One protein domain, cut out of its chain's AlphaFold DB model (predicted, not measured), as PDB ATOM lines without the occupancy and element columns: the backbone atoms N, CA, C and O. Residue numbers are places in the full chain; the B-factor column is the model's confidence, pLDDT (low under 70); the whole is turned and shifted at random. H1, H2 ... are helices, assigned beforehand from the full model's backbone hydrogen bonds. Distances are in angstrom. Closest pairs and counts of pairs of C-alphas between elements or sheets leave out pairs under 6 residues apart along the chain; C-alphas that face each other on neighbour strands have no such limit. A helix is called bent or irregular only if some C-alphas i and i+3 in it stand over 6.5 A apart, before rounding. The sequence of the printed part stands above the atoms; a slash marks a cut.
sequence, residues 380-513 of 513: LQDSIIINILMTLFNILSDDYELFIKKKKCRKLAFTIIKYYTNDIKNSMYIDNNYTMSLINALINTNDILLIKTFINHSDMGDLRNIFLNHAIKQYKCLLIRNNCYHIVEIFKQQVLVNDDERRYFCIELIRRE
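What this domain is: This is residues 380 to 513 of the 513 residues of an uncharacterized protein of Aphidius gifuensis (UniProt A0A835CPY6). Two groups of helices pack together: H1, H2a, H3 and H4 run roughly side by side, with H2b across one end, and H5, H6 and H7 make a loose up-and-down bundle, each running against the one before. H5, kinked by 57 degrees near residue 465, packs on H3 and H4. The printed part has 134 residues with seven named helices, H1 to H7 in chain order, and no named strand: all helix. It is compact, with a radius of gyration of the C-alphas of 14.7 A and spans of 41 by 34 by 24 A.

Where its parts are: H1, residues 381 to 397, begins at C-alpha 381 (327.898, 380.149, 381.895) and is 25.2 A long. H2, residues 403 to 430, was assigned as one helix by its hydrogen bonds but is bent, with C-alphas 419 and 422 8.3 A apart; its arms are H2a, 403 to 419, and H2b, 422 to 430. H3 is 432 to 444 and H4 448 to 455. H5, 458 to 482, 32.9 A long, is irregular: C-alphas 459 and 462 are 7.7 A apart. H6 is 485 to 494; H7, 499 to 510, ends at C-alpha 510 (305.962, 405.185, 358.660).

How they stand to each other: H1 and H2a form a hairpin, closest C-alphas Leu 396 and Lys 406, 5.6 A. H1 touches H3 the same way at a shallow tilt of 25 degrees, closest C-alphas Phe 393 and Ala 441, 5.5 A. H3 touches H5, closest C-alphas Ile 439 and Phe 467, 6.3 A. H4 touches H6, closest C-alphas Ile 448 and Phe 491, 6.3 A. Residues 468 to 476 of H5 touch H7, closest C-alphas Lys 476 and Leu 509, 5.6 A. H1 and H7 are apart. Every O i to N i+4 pair is within hydrogen-bond range in H2a, H2b, H3, H4, H6 and H7, against 11 of 13 in H1 and 16 of 21 in H5.

The domain as a whole: The C-alphas farthest apart, of Gln 381 and Arg 512, are 41.6 A apart. The printed part has no cut, and its six links are tight. Its pLDDT is under 70 at residues 380 to 382, 481 to 483 and 512 to 513.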
ATOM      1  N   LEU A 380     331.796 381.848 382.310       52.00
ATOM      2  CA  LEU A 380     331.005 382.371 381.182       52.00
ATOM      3  C   LEU A 380     329.704 381.574 380.935       52.00
ATOM      4  O   LEU A 380     329.218 381.538 379.803       52.00
ATOM      5  N   GLN A 381     329.145 380.938 381.976       54.94
ATOM      6  CA  GLN A 381     327.898 380.149 381.895       54.94
ATOM      7  C   GLN A 381     326.758 380.927 381.221       54.94
ATOM      8  O   GLN A 381     326.088 380.394 380.338       54.94
ATOM      9  N   ASP A 382     326.648 382.210 381.549       59.44
ATOM     10  CA  ASP A 382     325.646 383.137 381.028       59.44
ATOM     11  C   ASP A 382     325.755 383.302 379.490       59.44
ATOM     12  O   ASP A 382     324.802 383.102 378.732       59.44
ATOM     13  N   SER A 383     326.965 383.505 378.957       72.06
ATOM     14  CA  SER A 383     327.157 383.704 377.509       72.06
ATOM     15  C   SER A 383     326.813 382.477 376.648       72.06
ATOM     16  O   SER A 383     326.480 382.616 375.470       72.06
ATOM     17  N   ILE A 384     326.874 381.262 377.203       77.88
ATOM     18  CA  ILE A 384     326.713 380.027 376.423       77.88
ATOM     19  C   ILE A 384     325.269 379.851 375.968       77.88
ATOM     20  O   ILE A 384     325.037 379.497 374.812       77.88
ATOM     21  N   ILE A 385     324.296 380.122 376.840       81.12
ATOM     22  CA  ILE A 385     322.876 379.965 376.503       81.12
ATOM     23  C   ILE A 385     322.480 380.967 375.415       81.12
ATOM     24  O   ILE A 385     321.826 380.580 374.443       81.12
ATOM     25  N   ILE A 386     322.949 382.218 375.515       84.62
ATOM     26  CA  ILE A 386     322.764 383.215 374.450       84.62
ATOM     27  C   ILE A 386     323.407 382.740 373.154       84.62
ATOM     28  O   ILE A 386     322.764 382.783 372.111       84.62
ATOM     29  N   ASN A 387     324.645 382.251 373.198       83.12
ATOM     30  CA  ASN A 387     325.336 381.803 371.994       83.12
ATOM     31  C   ASN A 387     324.648 380.594 371.329       83.12
ATOM     32  O   ASN A 387     324.579 380.518 370.098       83.12
ATOM     33  N   ILE A 388     324.087 379.673 372.123       86.00
ATOM     34  CA  ILE A 388     323.255 378.575 371.617       86.00
ATOM     35  C   ILE A 388     322.007 379.143 370.934       86.00
ATOM     36  O   ILE A 388     321.732 378.780 369.792       86.00
ATOM     37  N   LEU A 389     321.270 380.050 371.583       89.44
ATOM     38  CA  LEU A 389     320.072 380.661 370.997       89.44
ATOM     39  C   LEU A 389     320.377 381.443 369.720       89.44
ATOM     40  O   LEU A 389     319.694 381.248 368.720       89.44
ATOM     41  N   MET A 390     321.431 382.257 369.724       89.44
ATOM     42  CA  MET A 390     321.940 382.965 368.549       89.44
ATOM     43  C   MET A 390     322.157 382.019 367.375       89.44
ATOM     44  O   MET A 390     321.674 382.253 366.269       89.44
ATOM     45  N   THR A 391     322.858 380.918 367.628       88.62
ATOM     46  CA  THR A 391     323.161 379.930 366.595       88.62
ATOM     47  C   THR A 391     321.891 379.218 366.122       88.62
ATOM     48  O   THR A 391     321.713 379.028 364.922       88.62
ATOM     49  N   LEU A 392     320.960 378.885 367.024       91.88
ATOM     50  CA  LEU A 392     319.661 378.314 366.650       91.88
ATOM     51  C   LEU A 392     318.840 379.275 365.788       91.88
ATOM     52  O   LEU A 392     318.275 378.848 364.785       91.88
ATOM     53  N   PHE A 393     318.793 380.558 366.137       93.12
ATOM     54  CA  PHE A 393     318.080 381.570 365.363       93.12
ATOM     55  C   PHE A 393     318.707 381.765 363.979       93.12
ATOM     56  O   PHE A 393     317.977 381.798 362.993       93.12
ATOM     57  N   ASN A 394     320.038 381.762 363.876       89.31
ATOM     58  CA  ASN A 394     320.730 381.798 362.585       89.31
ATOM     59  C   ASN A 394     320.416 380.567 361.710       89.31
ATOM     60  O   ASN A 394     320.239 380.692 360.503       89.31
ATOM     61  N   ILE A 395     320.292 379.374 362.303       88.12
ATOM     62  CA  ILE A 395     319.865 378.165 361.572       88.12
ATOM     63  C   ILE A 395     318.405 378.296 361.099       88.12
ATOM     64  O   ILE A 395     318.052 377.846 360.008       88.12
ATOM     65  N   LEU A 396     317.533 378.895 361.915       90.50
ATOM     66  CA  LEU A 396     316.122 379.088 361.573       90.50
ATOM     67  C   LEU A 396     315.918 380.141 360.476       90.50
ATOM     68  O   LEU A 396     315.014 379.967 359.652       90.50
ATOM     69  N   SER A 397     316.758 381.178 360.434       87.81
ATOM     70  CA  SER A 397     316.711 382.241 359.424       87.81
ATOM     71  C   SER A 397     317.318 381.849 358.074       87.81
ATOM     72  O   SER A 397     317.014 382.487 357.074       87.81
ATOM     73  N   ASP A 398     318.132 380.792 358.003       85.19
ATOM     74  CA  ASP A 398     318.733 380.345 356.743       85.19
ATOM     75  C   ASP A 398     317.687 379.695 355.821       85.19
ATOM     76  O   ASP A 398     317.249 378.567 356.053       85.19
ATOM     77  N   ASP A 399     317.278 380.388 354.758       78.19
ATOM     78  CA  ASP A 399     316.285 379.922 353.777       78.19
ATOM     79  C   ASP A 399     316.645 378.599 353.096       78.19
ATOM     80  O   ASP A 399     315.759 377.873 352.639       78.19
ATOM     81  N   TYR A 400     317.932 378.258 353.043       77.19
ATOM     82  CA  TYR A 400     318.382 377.013 352.451       77.19
ATOM     83  C   TYR A 400     318.375 375.864 353.446       77.19
ATOM     84  O   TYR A 400     318.468 374.725 353.008       77.19
ATOM     85  N   GLU A 401     318.253 376.096 354.751       82.88
ATOM     86  CA  GLU A 401     318.315 375.014 355.730       82.88
ATOM     87  C   GLU A 401     317.112 374.060 355.636       82.88
ATOM     88  O   GLU A 401     315.968 374.450 355.385       82.88
ATOM     89  N   LEU A 402     317.369 372.769 355.851       81.81
ATOM     90  CA  LEU A 402     316.368 371.718 355.713       81.81
ATOM     91  C   LEU A 402     315.264 371.815 356.775       81.81
ATOM     92  O   LEU A 402     315.496 372.097 357.954       81.81
ATOM     93  N   PHE A 403     314.031 371.536 356.345       82.75
ATOM     94  CA  PHE A 403     312.825 371.735 357.149       82.75
ATOM     95  C   PHE A 403     312.829 370.938 358.460       82.75
ATOM     96  O   PHE A 403     312.407 371.459 359.493       82.75
ATOM     97  N   ILE A 404     313.301 369.687 358.449       84.81
ATOM     98  CA  ILE A 404     313.281 368.844 359.652       84.81
ATOM     99  C   ILE A 404     314.329 369.316 360.662       84.81
ATOM    100  O   ILE A 404     314.007 369.434 361.848       84.81
ATOM    101  N   LYS A 405     315.539 369.682 360.214       83.50
ATOM    102  CA  LYS A 405     316.526 370.343 361.079       83.50
ATOM    103  C   LYS A 405     315.981 371.636 361.677       83.50
ATOM    104  O   LYS A 405     316.014 371.778 362.899       83.50
ATOM    105  N   LYS A 406     315.376 372.516 360.867       87.56
ATOM    106  CA  LYS A 406     314.691 373.722 361.368       87.56
ATOM    107  C   LYS A 406     313.630 373.380 362.417       87.56
ATOM    108  O   LYS A 406     313.607 373.989 363.481       87.56
ATOM    109  N   LYS A 407     312.793 372.363 362.185       87.94
ATOM    110  CA  LYS A 407     311.772 371.913 363.148       87.94
ATOM    111  C   LYS A 407     312.387 371.481 364.485       87.94
ATOM    112  O   LYS A 407     311.871 371.866 365.534       87.94
ATOM    113  N   LYS A 408     313.492 370.726 364.471       86.12
ATOM    114  CA  LYS A 408     314.200 370.313 365.696       86.12
ATOM    115  C   LYS A 408     314.886 371.482 366.405       86.12
ATOM    116  O   LYS A 408     314.727 371.619 367.615       86.12
ATOM    117  N   CYS A 409     315.571 372.356 365.670       89.06
ATOM    118  CA  CYS A 409     316.166 373.579 366.218       89.06
ATOM    119  C   CYS A 409     315.109 374.489 366.853       89.06
ATOM    120  O   CYS A 409     315.329 375.013 367.939       89.06
ATOM    121  N   ARG A 410     313.930 374.609 366.231       90.88
ATOM    122  CA  ARG A 410     312.789 375.357 366.770       90.88
ATOM    123  C   ARG A 410     312.274 374.749 368.076       90.88
ATOM    124  O   ARG A 410     312.110 375.474 369.053       90.88
ATOM    125  N   LYS A 411     312.061 373.423 368.119       88.50
ATOM    126  CA  LYS A 411     311.690 372.699 369.355       88.50
ATOM    127  C   LYS A 411     312.721 372.961 370.466       88.50
ATOM    128  O   LYS A 411     312.338 373.263 371.592       88.50
ATOM    129  N   LEU A 412     314.015 372.898 370.145       87.50
ATOM    130  CA  LEU A 412     315.094 373.161 371.099       87.50
ATOM    131  C   LEU A 412     315.098 374.615 371.594       87.50
ATOM    132  O   LEU A 412     315.210 374.836 372.796       87.50
ATOM    133  N   ALA A 413     314.917 375.591 370.701       91.44
ATOM    134  CA  ALA A 413     314.842 377.003 371.067       91.44
ATOM    135  C   ALA A 413     313.685 377.275 372.042       91.44
ATOM    136  O   ALA A 413     313.898 377.910 373.070       91.44
ATOM    137  N   PHE A 414     312.490 376.727 371.787       91.12
ATOM    138  CA  PHE A 414     311.361 376.839 372.720       91.12
ATOM    139  C   PHE A 414     311.666 376.231 374.090       91.12
ATOM    140  O   PHE A 414     311.328 376.830 375.110       91.12
ATOM    141  N   THR A 415     312.317 375.067 374.127       87.06
ATOM    142  CA  THR A 415     312.741 374.431 375.381       87.06
ATOM    143  C   THR A 415     313.728 375.315 376.143       87.06
ATOM    144  O   THR A 415     313.554 375.513 377.342       87.06
ATOM    145  N   ILE A 416     314.728 375.885 375.461       87.56
ATOM    146  CA  ILE A 416     315.709 376.776 376.094       87.56
ATOM    147  C   ILE A 416     315.014 378.006 376.674       87.56
ATOM    148  O   ILE A 416     315.201 378.307 377.847       87.56
ATOM    149  N   ILE A 417     314.166 378.671 375.886       89.06
ATOM    150  CA  ILE A 417     313.420 379.846 376.342       89.06
ATOM    151  C   ILE A 417     312.605 379.480 377.582       89.06
ATOM    152  O   ILE A 417     312.781 380.100 378.620       89.06
ATOM    153  N   LYS A 418     311.802 378.414 377.524       86.94
ATOM    154  CA  LYS A 418     310.920 378.008 378.626       86.94
ATOM    155  C   LYS A 418     311.658 377.712 379.936       86.94
ATOM    156  O   LYS A 418     311.144 378.043 380.997       86.94
ATOM    157  N   TYR A 419     312.800 377.029 379.880       83.75
ATOM    158  CA  TYR A 419     313.463 376.522 381.087       83.75
ATOM    159  C   TYR A 419     314.641 377.376 381.569       83.75
ATOM    160  O   TYR A 419     315.025 377.239 382.725       83.75
ATOM    161  N   TYR A 420     315.180 378.261 380.726       83.94
ATOM    162  CA  TYR A 420     316.381 379.055 381.016       83.94
ATOM    163  C   TYR A 420     316.154 380.562 380.834       83.94
ATOM    164  O   TYR A 420     317.100 381.308 380.593       83.94
ATOM    165  N   THR A 421     314.906 381.040 380.932       85.75
ATOM    166  CA  THR A 421     314.588 382.470 380.757       85.75
ATOM    167  C   THR A 421     315.434 383.366 381.662       85.75
ATOM    168  O   THR A 421     315.975 384.363 381.189       85.75
ATOM    169  N   ASN A 422     315.594 383.008 382.937       83.38
ATOM    170  CA  ASN A 422     316.372 383.814 383.881       83.38
ATOM    171  C   ASN A 422     317.845 383.914 383.478       83.38
ATOM    172  O   ASN A 422     318.411 385.003 383.514       83.38
ATOM    173  N   ASP A 423     318.445 382.812 383.027       81.69
ATOM    174  CA  ASP A 423     319.833 382.819 382.575       81.69
ATOM    175  C   ASP A 423     319.987 383.670 381.309       81.69
ATOM    176  O   ASP A 423     320.899 384.487 381.220       81.69
ATOM    177  N   ILE A 424     319.048 383.565 380.358       85.06
ATOM    178  CA  ILE A 424     319.017 384.421 379.159       85.06
ATOM    179  C   ILE A 424     318.931 385.897 379.567       85.06
ATOM    180  O   ILE A 424     319.721 386.709 379.085       85.06
ATOM    181  N   LYS A 425     318.008 386.245 380.474       85.62
ATOM    182  CA  LYS A 425     317.800 387.615 380.962       85.62
ATOM    183  C   LYS A 425     319.073 388.171 381.602       85.62
ATOM    184  O   LYS A 425     319.518 389.254 381.229       85.62
ATOM    185  N   ASN A 426     319.686 387.422 382.517       82.94
ATOM    186  CA  ASN A 426     320.920 387.833 383.190       82.94
ATOM    187  C   ASN A 426     322.048 388.074 382.182       82.94
ATOM    188  O   ASN A 426     322.713 389.106 382.218       82.94
ATOM    189  N   SER A 427     322.190 387.170 381.217       80.94
ATOM    190  CA  SER A 427     323.200 387.251 380.160       80.94
ATOM    191  C   SER A 427     323.023 388.471 379.254       80.94
ATOM    192  O   SER A 427     324.003 389.072 378.817       80.94
ATOM    193  N   MET A 428     321.774 388.863 378.995       81.62
ATOM    194  CA  MET A 428     321.429 390.048 378.210       81.62
ATOM    195  C   MET A 428     321.793 391.356 378.936       81.62
ATOM    196  O   MET A 428     322.218 392.310 378.284       81.62
ATOM    197  N   TYR A 429     321.698 391.403 380.269       81.19
ATOM    198  CA  TYR A 429     322.099 392.582 381.054       81.19
ATOM    199  C   TYR A 429     323.609 392.741 381.225       81.19
ATOM    200  O   TYR A 429     324.072 393.853 381.469       81.19
ATOM    201  N   ILE A 430     324.376 391.655 381.108       77.75
ATOM    202  CA  ILE A 430     325.837 391.696 381.249       77.75
ATOM    203  C   ILE A 430     326.486 392.448 380.076       77.75
ATOM    204  O   ILE A 430     327.452 393.180 380.288       77.75
ATOM    205  N   ASP A 431     325.965 392.299 378.854       75.75
ATOM    206  CA  ASP A 431     326.495 392.974 377.664       75.75
ATOM    207  C   ASP A 431     325.371 393.369 376.692       75.75
ATOM    208  O   ASP A 431     324.677 392.526 376.109       75.75
ATOM    209  N   ASN A 432     325.244 394.676 376.448       76.56
ATOM    210  CA  ASN A 432     324.301 395.221 375.473       76.56
ATOM    211  C   ASN A 432     324.517 394.645 374.061       76.56
ATOM    212  O   ASN A 432     323.549 394.494 373.316       76.56
ATOM    213  N   ASN A 433     325.742 394.263 373.685       79.38
ATOM    214  CA  ASN A 433     326.013 393.646 372.384       79.38
ATOM    215  C   ASN A 433     325.355 392.268 372.242       79.38
ATOM    216  O   ASN A 433     324.865 391.939 371.156       79.38
ATOM    217  N   TYR A 434     325.287 391.473 373.318       80.12
ATOM    218  CA  TYR A 434     324.567 390.196 373.307       80.12
ATOM    219  C   TYR A 434     323.067 390.410 373.149       80.12
ATOM    220  O   TYR A 434     322.442 389.742 372.325       80.12
ATOM    221  N   THR A 435     322.511 391.386 373.869       84.62
ATOM    222  CA  THR A 435     321.102 391.781 373.736       84.62
ATOM    223  C   THR A 435     320.759 392.138 372.295       84.62
ATOM    224  O   THR A 435     319.832 391.574 371.710       84.62
ATOM    225  N   MET A 436     321.552 393.020 371.688       85.25
ATOM    226  CA  MET A 436     321.365 393.451 370.305       85.25
ATOM    227  C   MET A 436     321.464 392.302 369.309       85.25
ATOM    228  O   MET A 436     320.626 392.171 368.415       85.25
ATOM    229  N   SER A 437     322.486 391.463 369.462       86.50
ATOM    230  CA  SER A 437     322.724 390.330 368.570       86.50
ATOM    231  C   SER A 437     321.575 389.326 368.642       86.50
ATOM    232  O   SER A 437     321.066 388.919 367.598       86.50
ATOM    233  N   LEU A 438     321.114 388.994 369.854       88.50
ATOM    234  CA  LEU A 438     320.028 388.040 370.090       88.50
ATOM    235  C   LEU A 438     318.704 388.519 369.518       88.50
ATOM    236  O   LEU A 438     318.025 387.759 368.828       88.50
ATOM    237  N   ILE A 439     318.366 389.787 369.748       88.44
ATOM    238  CA  ILE A 439     317.155 390.400 369.202       88.44
ATOM    239  C   ILE A 439     317.199 390.400 367.670       88.44
ATOM    240  O   ILE A 439     316.227 389.998 367.032       88.44
ATOM    241  N   ASN A 440     318.331 390.787 367.071       87.44
ATOM    242  CA  ASN A 440     318.494 390.776 365.617       87.44
ATOM    243  C   ASN A 440     318.356 389.362 365.039       87.44
ATOM    244  O   ASN A 440     317.613 389.166 364.079       87.44
ATOM    245  N   ALA A 441     319.025 388.371 365.632       89.62
ATOM    246  CA  ALA A 441     318.926 386.986 365.185       89.62
ATOM    247  C   ALA A 441     317.488 386.458 365.306       89.62
ATOM    248  O   ALA A 441     316.986 385.848 364.364       89.62
ATOM    249  N   LEU A 442     316.796 386.758 366.412       91.19
ATOM    250  CA  LEU A 442     315.401 386.376 366.635       91.19
ATOM    251  C   LEU A 442     314.461 386.986 365.586       91.19
ATOM    252  O   LEU A 442     313.649 386.263 365.011       91.19
ATOM    253  N   ILE A 443     314.576 388.287 365.300       87.81
ATOM    254  CA  ILE A 443     313.756 388.959 364.277       87.81
ATOM    255  C   ILE A 443     314.014 388.343 362.898       87.81
ATOM    256  O   ILE A 443     313.065 388.036 362.178       87.81
ATOM    257  N   ASN A 444     315.280 388.081 362.563       87.00
ATOM    258  CA  ASN A 444     315.666 387.495 361.279       87.00
ATOM    259  C   ASN A 444     315.084 386.093 361.046       87.00
ATOM    260  O   ASN A 444     314.999 385.662 359.899       87.00
ATOM    261  N   THR A 445     314.657 385.377 362.094       89.19
ATOM    262  CA  THR A 445     313.964 384.087 361.920       89.19
ATOM    263  C   THR A 445     312.616 384.222 361.212       89.19
ATOM    264  O   THR A 445     312.145 383.246 360.631       89.19
ATOM    265  N   ASN A 446     311.968 385.393 361.293       85.62
ATOM    266  CA  ASN A 446     310.574 385.623 360.892       85.62
ATOM    267  C   ASN A 446     309.561 384.635 361.519       85.62
ATOM    268  O   ASN A 446     308.419 384.525 361.064       85.62
ATOM    269  N   ASP A 447     309.943 383.916 362.577       89.38
ATOM    270  CA  ASP A 447     309.085 382.959 363.266       89.38
ATOM    271  C   ASP A 447     308.251 383.678 364.328       89.38
ATOM    272  O   ASP A 447     308.653 383.835 365.480       89.38
ATOM    273  N   ILE A 448     307.056 384.106 363.929       89.88
ATOM    274  CA  ILE A 448     306.145 384.891 364.771       89.88
ATOM    275  C   ILE A 448     305.821 384.198 366.095       89.88
ATOM    276  O   ILE A 448     305.724 384.868 367.121       89.88
ATOM    277  N   LEU A 449     305.674 382.871 366.103       91.06
ATOM    278  CA  LEU A 449     305.378 382.147 367.337       91.06
ATOM    279  C   LEU A 449     306.583 382.175 368.279       91.06
ATOM    280  O   LEU A 449     306.413 382.418 369.468       91.06
ATOM    281  N   LEU A 450     307.790 381.961 367.750       91.62
ATOM    282  CA  LEU A 450     309.027 382.011 368.530       91.62
ATOM    283  C   LEU A 450     309.277 383.412 369.096       91.62
ATOM    284  O   LEU A 450     309.530 383.557 370.291       91.62
ATOM    285  N   ILE A 451     309.118 384.433 368.253       91.00
ATOM    286  CA  ILE A 451     309.178 385.852 368.614       91.00
ATOM    287  C   ILE A 451     308.179 386.153 369.739       91.00
ATOM    288  O   ILE A 451     308.558 386.684 370.783       91.00
ATOM    289  N   LYS A 452     306.912 385.760 369.563       89.94
ATOM    290  CA  LYS A 452     305.851 385.951 370.557       89.94
ATOM    291  C   LYS A 452     306.196 385.282 371.884       89.94
ATOM    292  O   LYS A 452     306.067 385.915 372.926       89.94
ATOM    293  N   THR A 453     306.621 384.020 371.860       89.88
ATOM    294  CA  THR A 453     306.970 383.274 373.075       89.88
ATOM    295  C   THR A 453     308.151 383.894 373.808       89.88
ATOM    296  O   THR A 453     308.134 383.925 375.032       89.88
ATOM    297  N   PHE A 454     309.147 384.409 373.085       89.38
ATOM    298  CA  PHE A 454     310.307 385.053 373.692       89.38
ATOM    299  C   PHE A 454     309.938 386.374 374.382       89.38
ATOM    300  O   PHE A 454     310.233 386.560 375.558       89.38
ATOM    301  N   ILE A 455     309.266 387.287 373.673       86.69
ATOM    302  CA  ILE A 455     309.033 388.660 374.162       86.69
ATOM    303  C   ILE A 455     307.891 388.720 375.176       86.69
ATOM    304  O   ILE A 455     307.900 389.566 376.065       86.69
ATOM    305  N   ASN A 456     306.887 387.849 375.040       85.69
ATOM    306  CA  ASN A 456     305.746 387.826 375.956       85.69
ATOM    307  C   ASN A 456     305.997 386.931 377.178       85.69
ATOM    308  O   ASN A 456     305.071 386.711 377.959       85.69
ATOM    309  N   HIS A 457     307.209 386.396 377.346       86.56
ATOM    310  CA  HIS A 457     307.565 385.706 378.578       86.56
ATOM    311  C   HIS A 457     307.534 386.701 379.746       86.56
ATOM    312  O   HIS A 457     308.066 387.804 379.622       86.56
ATOM    313  N   SER A 458     306.933 386.316 380.880       83.19
ATOM    314  CA  SER A 458     306.740 387.201 382.044       83.19
ATOM    315  C   SER A 458     308.036 387.874 382.486       83.19
ATOM    316  O   SER A 458     308.065 389.074 382.743       83.19
ATOM    317  N   ASP A 459     309.127 387.111 382.496       83.69
ATOM    318  CA  ASP A 459     310.413 387.590 383.001       83.69
ATOM    319  C   ASP A 459     311.151 388.494 381.996       83.69
ATOM    320  O   ASP A 459     312.065 389.217 382.383       83.69
ATOM    321  N   MET A 460     310.734 388.519 380.724       83.06
ATOM    322  CA  MET A 460     311.347 389.319 379.652       83.06
ATOM    323  C   MET A 460     310.690 390.697 379.459       83.06
ATOM    324  O   MET A 460     311.091 391.446 378.565       83.06
ATOM    325  N   GLY A 461     309.704 391.061 380.291       77.81
ATOM    326  CA  GLY A 461     308.912 392.290 380.143       77.81
ATOM    327  C   GLY A 461     309.744 393.576 380.049       77.81
ATOM    328  O   GLY A 461     309.470 394.424 379.203       77.81
ATOM    329  N   ASP A 462     310.822 393.679 380.828       80.81
ATOM    330  CA  ASP A 462     311.703 394.859 380.855       80.81
ATOM    331  C   ASP A 462     312.485 395.058 379.539       80.81
ATOM    332  O   ASP A 462     312.894 396.168 379.201       80.81
ATOM    333  N   LEU A 463     312.673 393.984 378.765       81.25
ATOM    334  CA  LEU A 463     313.371 393.996 377.475       81.25
ATOM    335  C   LEU A 463     312.421 394.261 376.300       81.25
ATOM    336  O   LEU A 463     312.871 394.474 375.170       81.25
ATOM    337  N   ARG A 464     311.105 394.296 376.549       86.81
ATOM    338  CA  ARG A 464     310.071 394.459 375.524       86.81
ATOM    339  C   ARG A 464     310.255 395.737 374.714       86.81
ATOM    340  O   ARG A 464     310.242 395.683 373.488       86.81
ATOM    341  N   ASN A 465     310.488 396.869 375.372       85.12
ATOM    342  CA  ASN A 465     310.654 398.152 374.683       85.12
ATOM    343  C   ASN A 465     311.916 398.179 373.808       85.12
ATOM    344  O   ASN A 465     311.884 398.699 372.692       85.12
ATOM    345  N   ILE A 466     313.010 397.569 374.278       85.69
ATOM    346  CA  ILE A 466     314.256 397.430 373.509       85.69
ATOM    347  C   ILE A 466     314.000 396.575 372.263       85.69
ATOM    348  O   ILE A 466     314.344 396.980 371.151       85.69
ATOM    349  N   PHE A 467     313.323 395.435 372.432       87.19
ATOM    350  CA  PHE A 467     312.939 394.574 371.317       87.19
ATOM    351  C   PHE A 467     312.075 395.322 370.295       87.19
ATOM    352  O   PHE A 467     312.389 395.312 369.106       87.19
ATOM    353  N   LEU A 468     310.999 395.981 370.740       87.12
ATOM    354  CA  LEU A 468     310.049 396.665 369.860       87.12
ATOM    355  C   LEU A 468     310.727 397.770 369.043       87.12
ATOM    356  O   LEU A 468     310.522 397.843 367.832       87.12
ATOM    357  N   ASN A 469     311.600 398.564 369.667       86.19
ATOM    358  CA  ASN A 469     312.357 399.604 368.970       86.19
ATOM    359  C   ASN A 469     313.281 399.032 367.878       86.19
ATOM    360  O   ASN A 469     313.456 399.656 366.829       86.19
ATOM    361  N   HIS A 470     313.855 397.841 368.071       85.81
ATOM    362  CA  HIS A 470     314.653 397.180 367.028       85.81
ATOM    363  C   HIS A 470     313.818 396.481 365.967       85.81
ATOM    364  O   HIS A 470     314.158 396.574 364.786       85.81
ATOM    365  N   ALA A 471     312.706 395.860 366.352       85.50
ATOM    366  CA  ALA A 471     311.752 395.289 365.413       85.50
ATOM    367  C   ALA A 471     311.258 396.349 364.422       85.50
ATOM    368  O   ALA A 471     311.265 396.096 363.221       85.50
ATOM    369  N   ILE A 472     310.924 397.557 364.893       87.62
ATOM    370  CA  ILE A 472     310.520 398.678 364.030       87.62
ATOM    371  C   ILE A 472     311.595 398.979 362.978       87.62
ATOM    372  O   ILE A 472     311.288 399.016 361.787       87.62
ATOM    373  N   LYS A 473     312.863 399.131 363.389       85.44
ATOM    374  CA  LYS A 473     313.978 399.410 362.464       85.44
ATOM    375  C   LYS A 473     314.143 398.310 361.411       85.44
ATOM    376  O   LYS A 473     314.280 398.611 360.226       85.44
ATOM    377  N   GLN A 474     314.094 397.043 361.822       82.50
ATOM    378  CA  GLN A 474     314.255 395.905 360.910       82.50
ATOM    379  C   GLN A 474     313.067 395.754 359.950       82.50
ATOM    380  O   GLN A 474     313.259 395.612 358.742       82.50
ATOM    381  N   TYR A 475     311.831 395.847 360.447       84.38
ATOM    382  CA  TYR A 475     310.642 395.734 359.603       84.38
ATOM    383  C   TYR A 475     310.490 396.916 358.645       84.38
ATOM    384  O   TYR A 475     310.060 396.714 357.510       84.38
ATOM    385  N   LYS A 476     310.926 398.120 359.030       84.38
ATOM    386  CA  LYS A 476     311.032 399.264 358.114       84.38
ATOM    387  C   LYS A 476     311.966 398.949 356.938       84.38
ATOM    388  O   LYS A 476     311.583 399.146 355.786       84.38
ATOM    389  N   CYS A 477     313.139 398.367 357.201       76.88
ATOM    390  CA  CYS A 477     314.053 397.899 356.153       76.88
ATOM    391  C   CYS A 477     313.429 396.811 355.261       76.88
ATOM    392  O   CYS A 477     313.582 396.863 354.040       76.88
ATOM    393  N   LEU A 478     312.715 395.841 355.845       73.56
ATOM    394  CA  LEU A 478     312.057 394.758 355.098       73.56
ATOM    395  C   LEU A 478     310.913 395.258 354.205       73.56
ATOM    396  O   LEU A 478     310.748 394.754 353.094       73.56
ATOM    397  N   LEU A 479     310.147 396.252 354.653       78.62
ATOM    398  CA  LEU A 479     309.090 396.871 353.852       78.62
ATOM    399  C   LEU A 479     309.658 397.625 352.652       78.62
ATOM    400  O   LEU A 479     309.154 397.454 351.548       78.62
ATOM    401  N   ILE A 480     310.728 398.398 352.858       74.62
ATOM    402  CA  ILE A 480     311.372 399.179 351.791       74.62
ATOM    403  C   ILE A 480     312.040 398.265 350.756       74.62
ATOM    404  O   ILE A 480     311.993 398.556 349.564       74.62
ATOM    405  N   ARG A 481     312.688 397.176 351.195       66.69
ATOM    406  CA  ARG A 481     313.510 396.331 350.312       66.69
ATOM    407  C   ARG A 481     312.748 395.181 349.655       66.69
ATOM    408  O   ARG A 481     313.039 394.865 348.509       66.69
ATOM    409  N   ASN A 482     311.798 394.561 350.362       65.19
ATOM    410  CA  ASN A 482     311.260 393.246 349.985       65.19
ATOM    411  C   ASN A 482     309.719 393.181 349.906       65.19
ATOM    412  O   ASN A 482     309.185 392.095 349.698       65.19
ATOM    413  N   ASN A 483     308.985 394.293 350.075       69.44
ATOM    414  CA  ASN A 483     307.509 394.318 350.075       69.44
ATOM    415  C   ASN A 483     306.862 393.277 351.025       69.44
ATOM    416  O   ASN A 483     305.785 392.742 350.755       69.44
ATOM    417  N   CYS A 484     307.493 392.990 352.170       74.62
ATOM    418  CA  CYS A 484     307.050 391.966 353.129       74.62
ATOM    419  C   CYS A 484     305.876 392.407 354.035       74.62
ATOM    420  O   CYS A 484     305.887 392.149 355.240       74.62
ATOM    421  N   TYR A 485     304.841 393.049 353.479       80.88
ATOM    422  CA  TYR A 485     303.688 393.583 354.228       80.88
ATOM    423  C   TYR A 485     302.977 392.532 355.087       80.88
ATOM    424  O   TYR A 485     302.598 392.796 356.225       80.88
ATOM    425  N   HIS A 486     302.851 391.314 354.562       83.00
ATOM    426  CA  HIS A 486     302.191 390.207 355.248       83.00
ATOM    427  C   HIS A 486     302.859 389.842 356.585       83.00
ATOM    428  O   HIS A 486     302.168 389.605 357.573       83.00
ATOM    429  N   ILE A 487     304.196 389.831 356.650       80.44
ATOM    430  CA  ILE A 487     304.924 389.488 357.885       80.44
ATOM    431  C   ILE A 487     304.708 390.574 358.946       80.44
ATOM    432  O   ILE A 487     304.480 390.259 360.113       80.44
ATOM    433  N   VAL A 488     304.713 391.845 358.531       85.19
ATOM    434  CA  VAL A 488     304.484 392.993 359.422       85.19
ATOM    435  C   VAL A 488     303.062 392.985 359.984       85.19
ATOM    436  O   VAL A 488     302.875 393.198 361.183       85.19
ATOM    437  N   GLU A 489     302.063 392.675 359.157       85.50
ATOM    438  CA  GLU A 489     300.673 392.545 359.607       85.50
ATOM    439  C   GLU A 489     300.497 391.404 360.612       85.50
ATOM    440  O   GLU A 489     299.896 391.606 361.672       85.50
ATOM    441  N   ILE A 490     301.076 390.231 360.342       87.00
ATOM    442  CA  ILE A 490     301.021 389.109 361.285       87.00
ATOM    443  C   ILE A 490     301.728 389.466 362.597       87.00
ATOM    444  O   ILE A 490     301.197 389.179 363.672       87.00
ATOM    445  N   PHE A 491     302.893 390.116 362.542       88.25
ATOM    446  CA  PHE A 491     303.609 390.562 363.737       88.25
ATOM    447  C   PHE A 491     302.752 391.518 364.581       88.25
ATOM    448  O   PHE A 491     302.576 391.298 365.780       88.25
ATOM    449  N   LYS A 492     302.139 392.526 363.946       88.62
ATOM    450  CA  LYS A 492     301.246 393.494 364.603       88.62
ATOM    451  C   LYS A 492     300.065 392.814 365.301       88.62
ATOM    452  O   LYS A 492     299.691 393.206 366.404       88.62
ATOM    453  N   GLN A 493     299.477 391.803 364.666       87.06
ATOM    454  CA  GLN A 493     298.312 391.097 365.203       87.06
ATOM    455  C   GLN A 493     298.674 390.113 366.321       87.06
ATOM    456  O   GLN A 493     297.922 389.976 367.282       87.06
ATOM    457  N   GLN A 494     299.798 389.402 366.195       88.06
ATOM    458  CA  GLN A 494     300.088 388.245 367.046       88.06
ATOM    459  C   GLN A 494     301.111 388.508 368.155       88.06
ATOM    460  O   GLN A 494     301.093 387.777 369.151       88.06
ATOM    461  N   VAL A 495     301.985 389.512 368.004       87.12
ATOM    462  CA  VAL A 495     303.071 389.822 368.955       87.12
ATOM    463  C   VAL A 495     302.746 391.042 369.821       87.12
ATOM    464  O   VAL A 495     303.015 391.024 371.025       87.12
ATOM    465  N   LEU A 496     302.150 392.085 369.237       88.75
ATOM    466  CA  LEU A 496     301.780 393.303 369.968       88.75
ATOM    467  C   LEU A 496     300.533 393.056 370.822       88.75
ATOM    468  O   LEU A 496     299.512 392.558 370.334       88.75
ATOM    469  N   VAL A 497     300.638 393.375 372.111       84.75
ATOM    470  CA  VAL A 497     299.695 392.913 373.140       84.75
ATOM    471  C   VAL A 497     298.505 393.861 373.266       84.75
ATOM    472  O   VAL A 497     297.381 393.393 373.448       84.75
ATOM    473  N   ASN A 498     298.718 395.168 373.106       86.81
ATOM    474  CA  ASN A 498     297.684 396.195 373.251       86.81
ATOM    475  C   ASN A 498     297.645 397.166 372.054       86.81
ATOM    476  O   ASN A 498     298.506 397.139 371.171       86.81
ATOM    477  N   ASP A 499     296.610 398.006 372.010       87.81
ATOM    478  CA  ASP A 499     296.395 398.948 370.907       87.81
ATOM    479  C   ASP A 499     297.397 400.104 370.895       87.81
ATOM    480  O   ASP A 499     297.753 400.589 369.820       87.81
ATOM    481  N   ASP A 500     297.923 400.490 372.057       87.06
ATOM    482  CA  ASP A 500     298.938 401.538 372.166       87.06
ATOM    483  C   ASP A 500     300.255 401.112 371.509       87.06
ATOM    484  O   ASP A 500     300.824 401.858 370.711       87.06
ATOM    485  N   GLU A 501     300.701 399.877 371.748       87.38
ATOM    486  CA  GLU A 501     301.862 399.287 371.080       87.38
ATOM    487  C   GLU A 501     301.654 399.187 369.573       87.38
ATOM    488  O   GLU A 501     302.556 399.515 368.803       87.38
ATOM    489  N   ARG A 502     300.462 398.757 369.132       89.06
ATOM    490  CA  ARG A 502     300.123 398.682 367.701       89.06
ATOM    491  C   ARG A 502     300.187 400.055 367.054       89.06
ATOM    492  O   ARG A 502     300.754 400.190 365.968       89.06
ATOM    493  N   ARG A 503     299.634 401.070 367.717       87.69
ATOM    494  CA  ARG A 503     299.629 402.451 367.239       87.69
ATOM    495  C   ARG A 503     301.042 403.019 367.177       87.69
ATOM    496  O   ARG A 503     301.423 403.537 366.129       87.69
ATOM    497  N   TYR A 504     301.825 402.876 368.245       88.31
ATOM    498  CA  TYR A 504     303.223 403.311 368.294       88.31
ATOM    499  C   TYR A 504     304.058 402.642 367.198       88.31
ATOM    500  O   TYR A 504     304.724 403.327 366.423       88.31
ATOM    501  N   PHE A 505     303.947 401.316 367.065       88.38
ATOM    502  CA  PHE A 505     304.650 400.549 366.042       88.38
ATOM    503  C   PHE A 505     304.320 401.050 364.630       88.38
ATOM    504  O   PHE A 505     305.231 401.262 363.837       88.38
ATOM    505  N   CYS A 506     303.043 401.302 364.315       86.31
ATOM    506  CA  CYS A 506     302.644 401.812 362.998       86.31
ATOM    507  C   CYS A 506     303.155 403.236 362.727       86.31
ATOM    508  O   CYS A 506     303.601 403.518 361.615       86.31
ATOM    509  N   ILE A 507     303.100 404.127 363.724       87.88
ATOM    510  CA  ILE A 507     303.583 405.510 363.591       87.88
ATOM    511  C   ILE A 507     305.083 405.514 363.285       87.88
ATOM    512  O   ILE A 507     305.512 406.118 362.301       87.88
ATOM    513  N   GLU A 508     305.876 404.801 364.083       87.69
ATOM    514  CA  GLU A 508     307.336 404.790 363.948       87.69
ATOM    515  C   GLU A 508     307.819 404.046 362.692       87.69
ATOM    516  O   GLU A 508     308.837 404.405 362.099       87.69
ATOM    517  N   LEU A 509     307.058 403.058 362.222       84.44
ATOM    518  CA  LEU A 509     307.328 402.363 360.963       84.44
ATOM    519  C   LEU A 509     307.197 403.296 359.740       84.44
ATOM    520  O   LEU A 509     307.965 403.164 358.787       84.44
ATOM    521  N   ILE A 510     306.251 404.245 359.766       83.31
ATOM    522  CA  ILE A 510     305.962 405.185 358.660       83.31
ATOM    523  C   ILE A 510     306.780 406.481 358.772       83.31
ATOM    524  O   ILE A 510     307.038 407.150 357.766       83.31
ATOM    525  N   ARG A 511     307.205 406.844 359.985       80.88
ATOM    526  CA  ARG A 511     307.990 408.048 360.262       80.88
ATOM    527  C   ARG A 511     309.256 408.083 359.395       80.88
ATOM    528  O   ARG A 511     310.105 407.195 359.475       80.88
ATOM    529  N   ARG A 512     309.386 409.099 358.539       62.25
ATOM    530  CA  ARG A 512     310.608 409.340 357.750       62.25
ATOM    531  C   ARG A 512     311.717 409.818 358.693       62.25
ATOM    532  O   ARG A 512     311.421 410.570 359.621       62.25
ATOM    533  N   GLU A 513     312.929 409.292 358.508       59.28
ATOM    534  CA  GLU A 513     314.121 409.766 359.235       59.28
ATOM    535  C   GLU A 513     314.565 411.130 358.718       59.28
ATOM    536  O   GLU A 513     314.466 411.338 357.484       59.28
TER     537      GLU A 513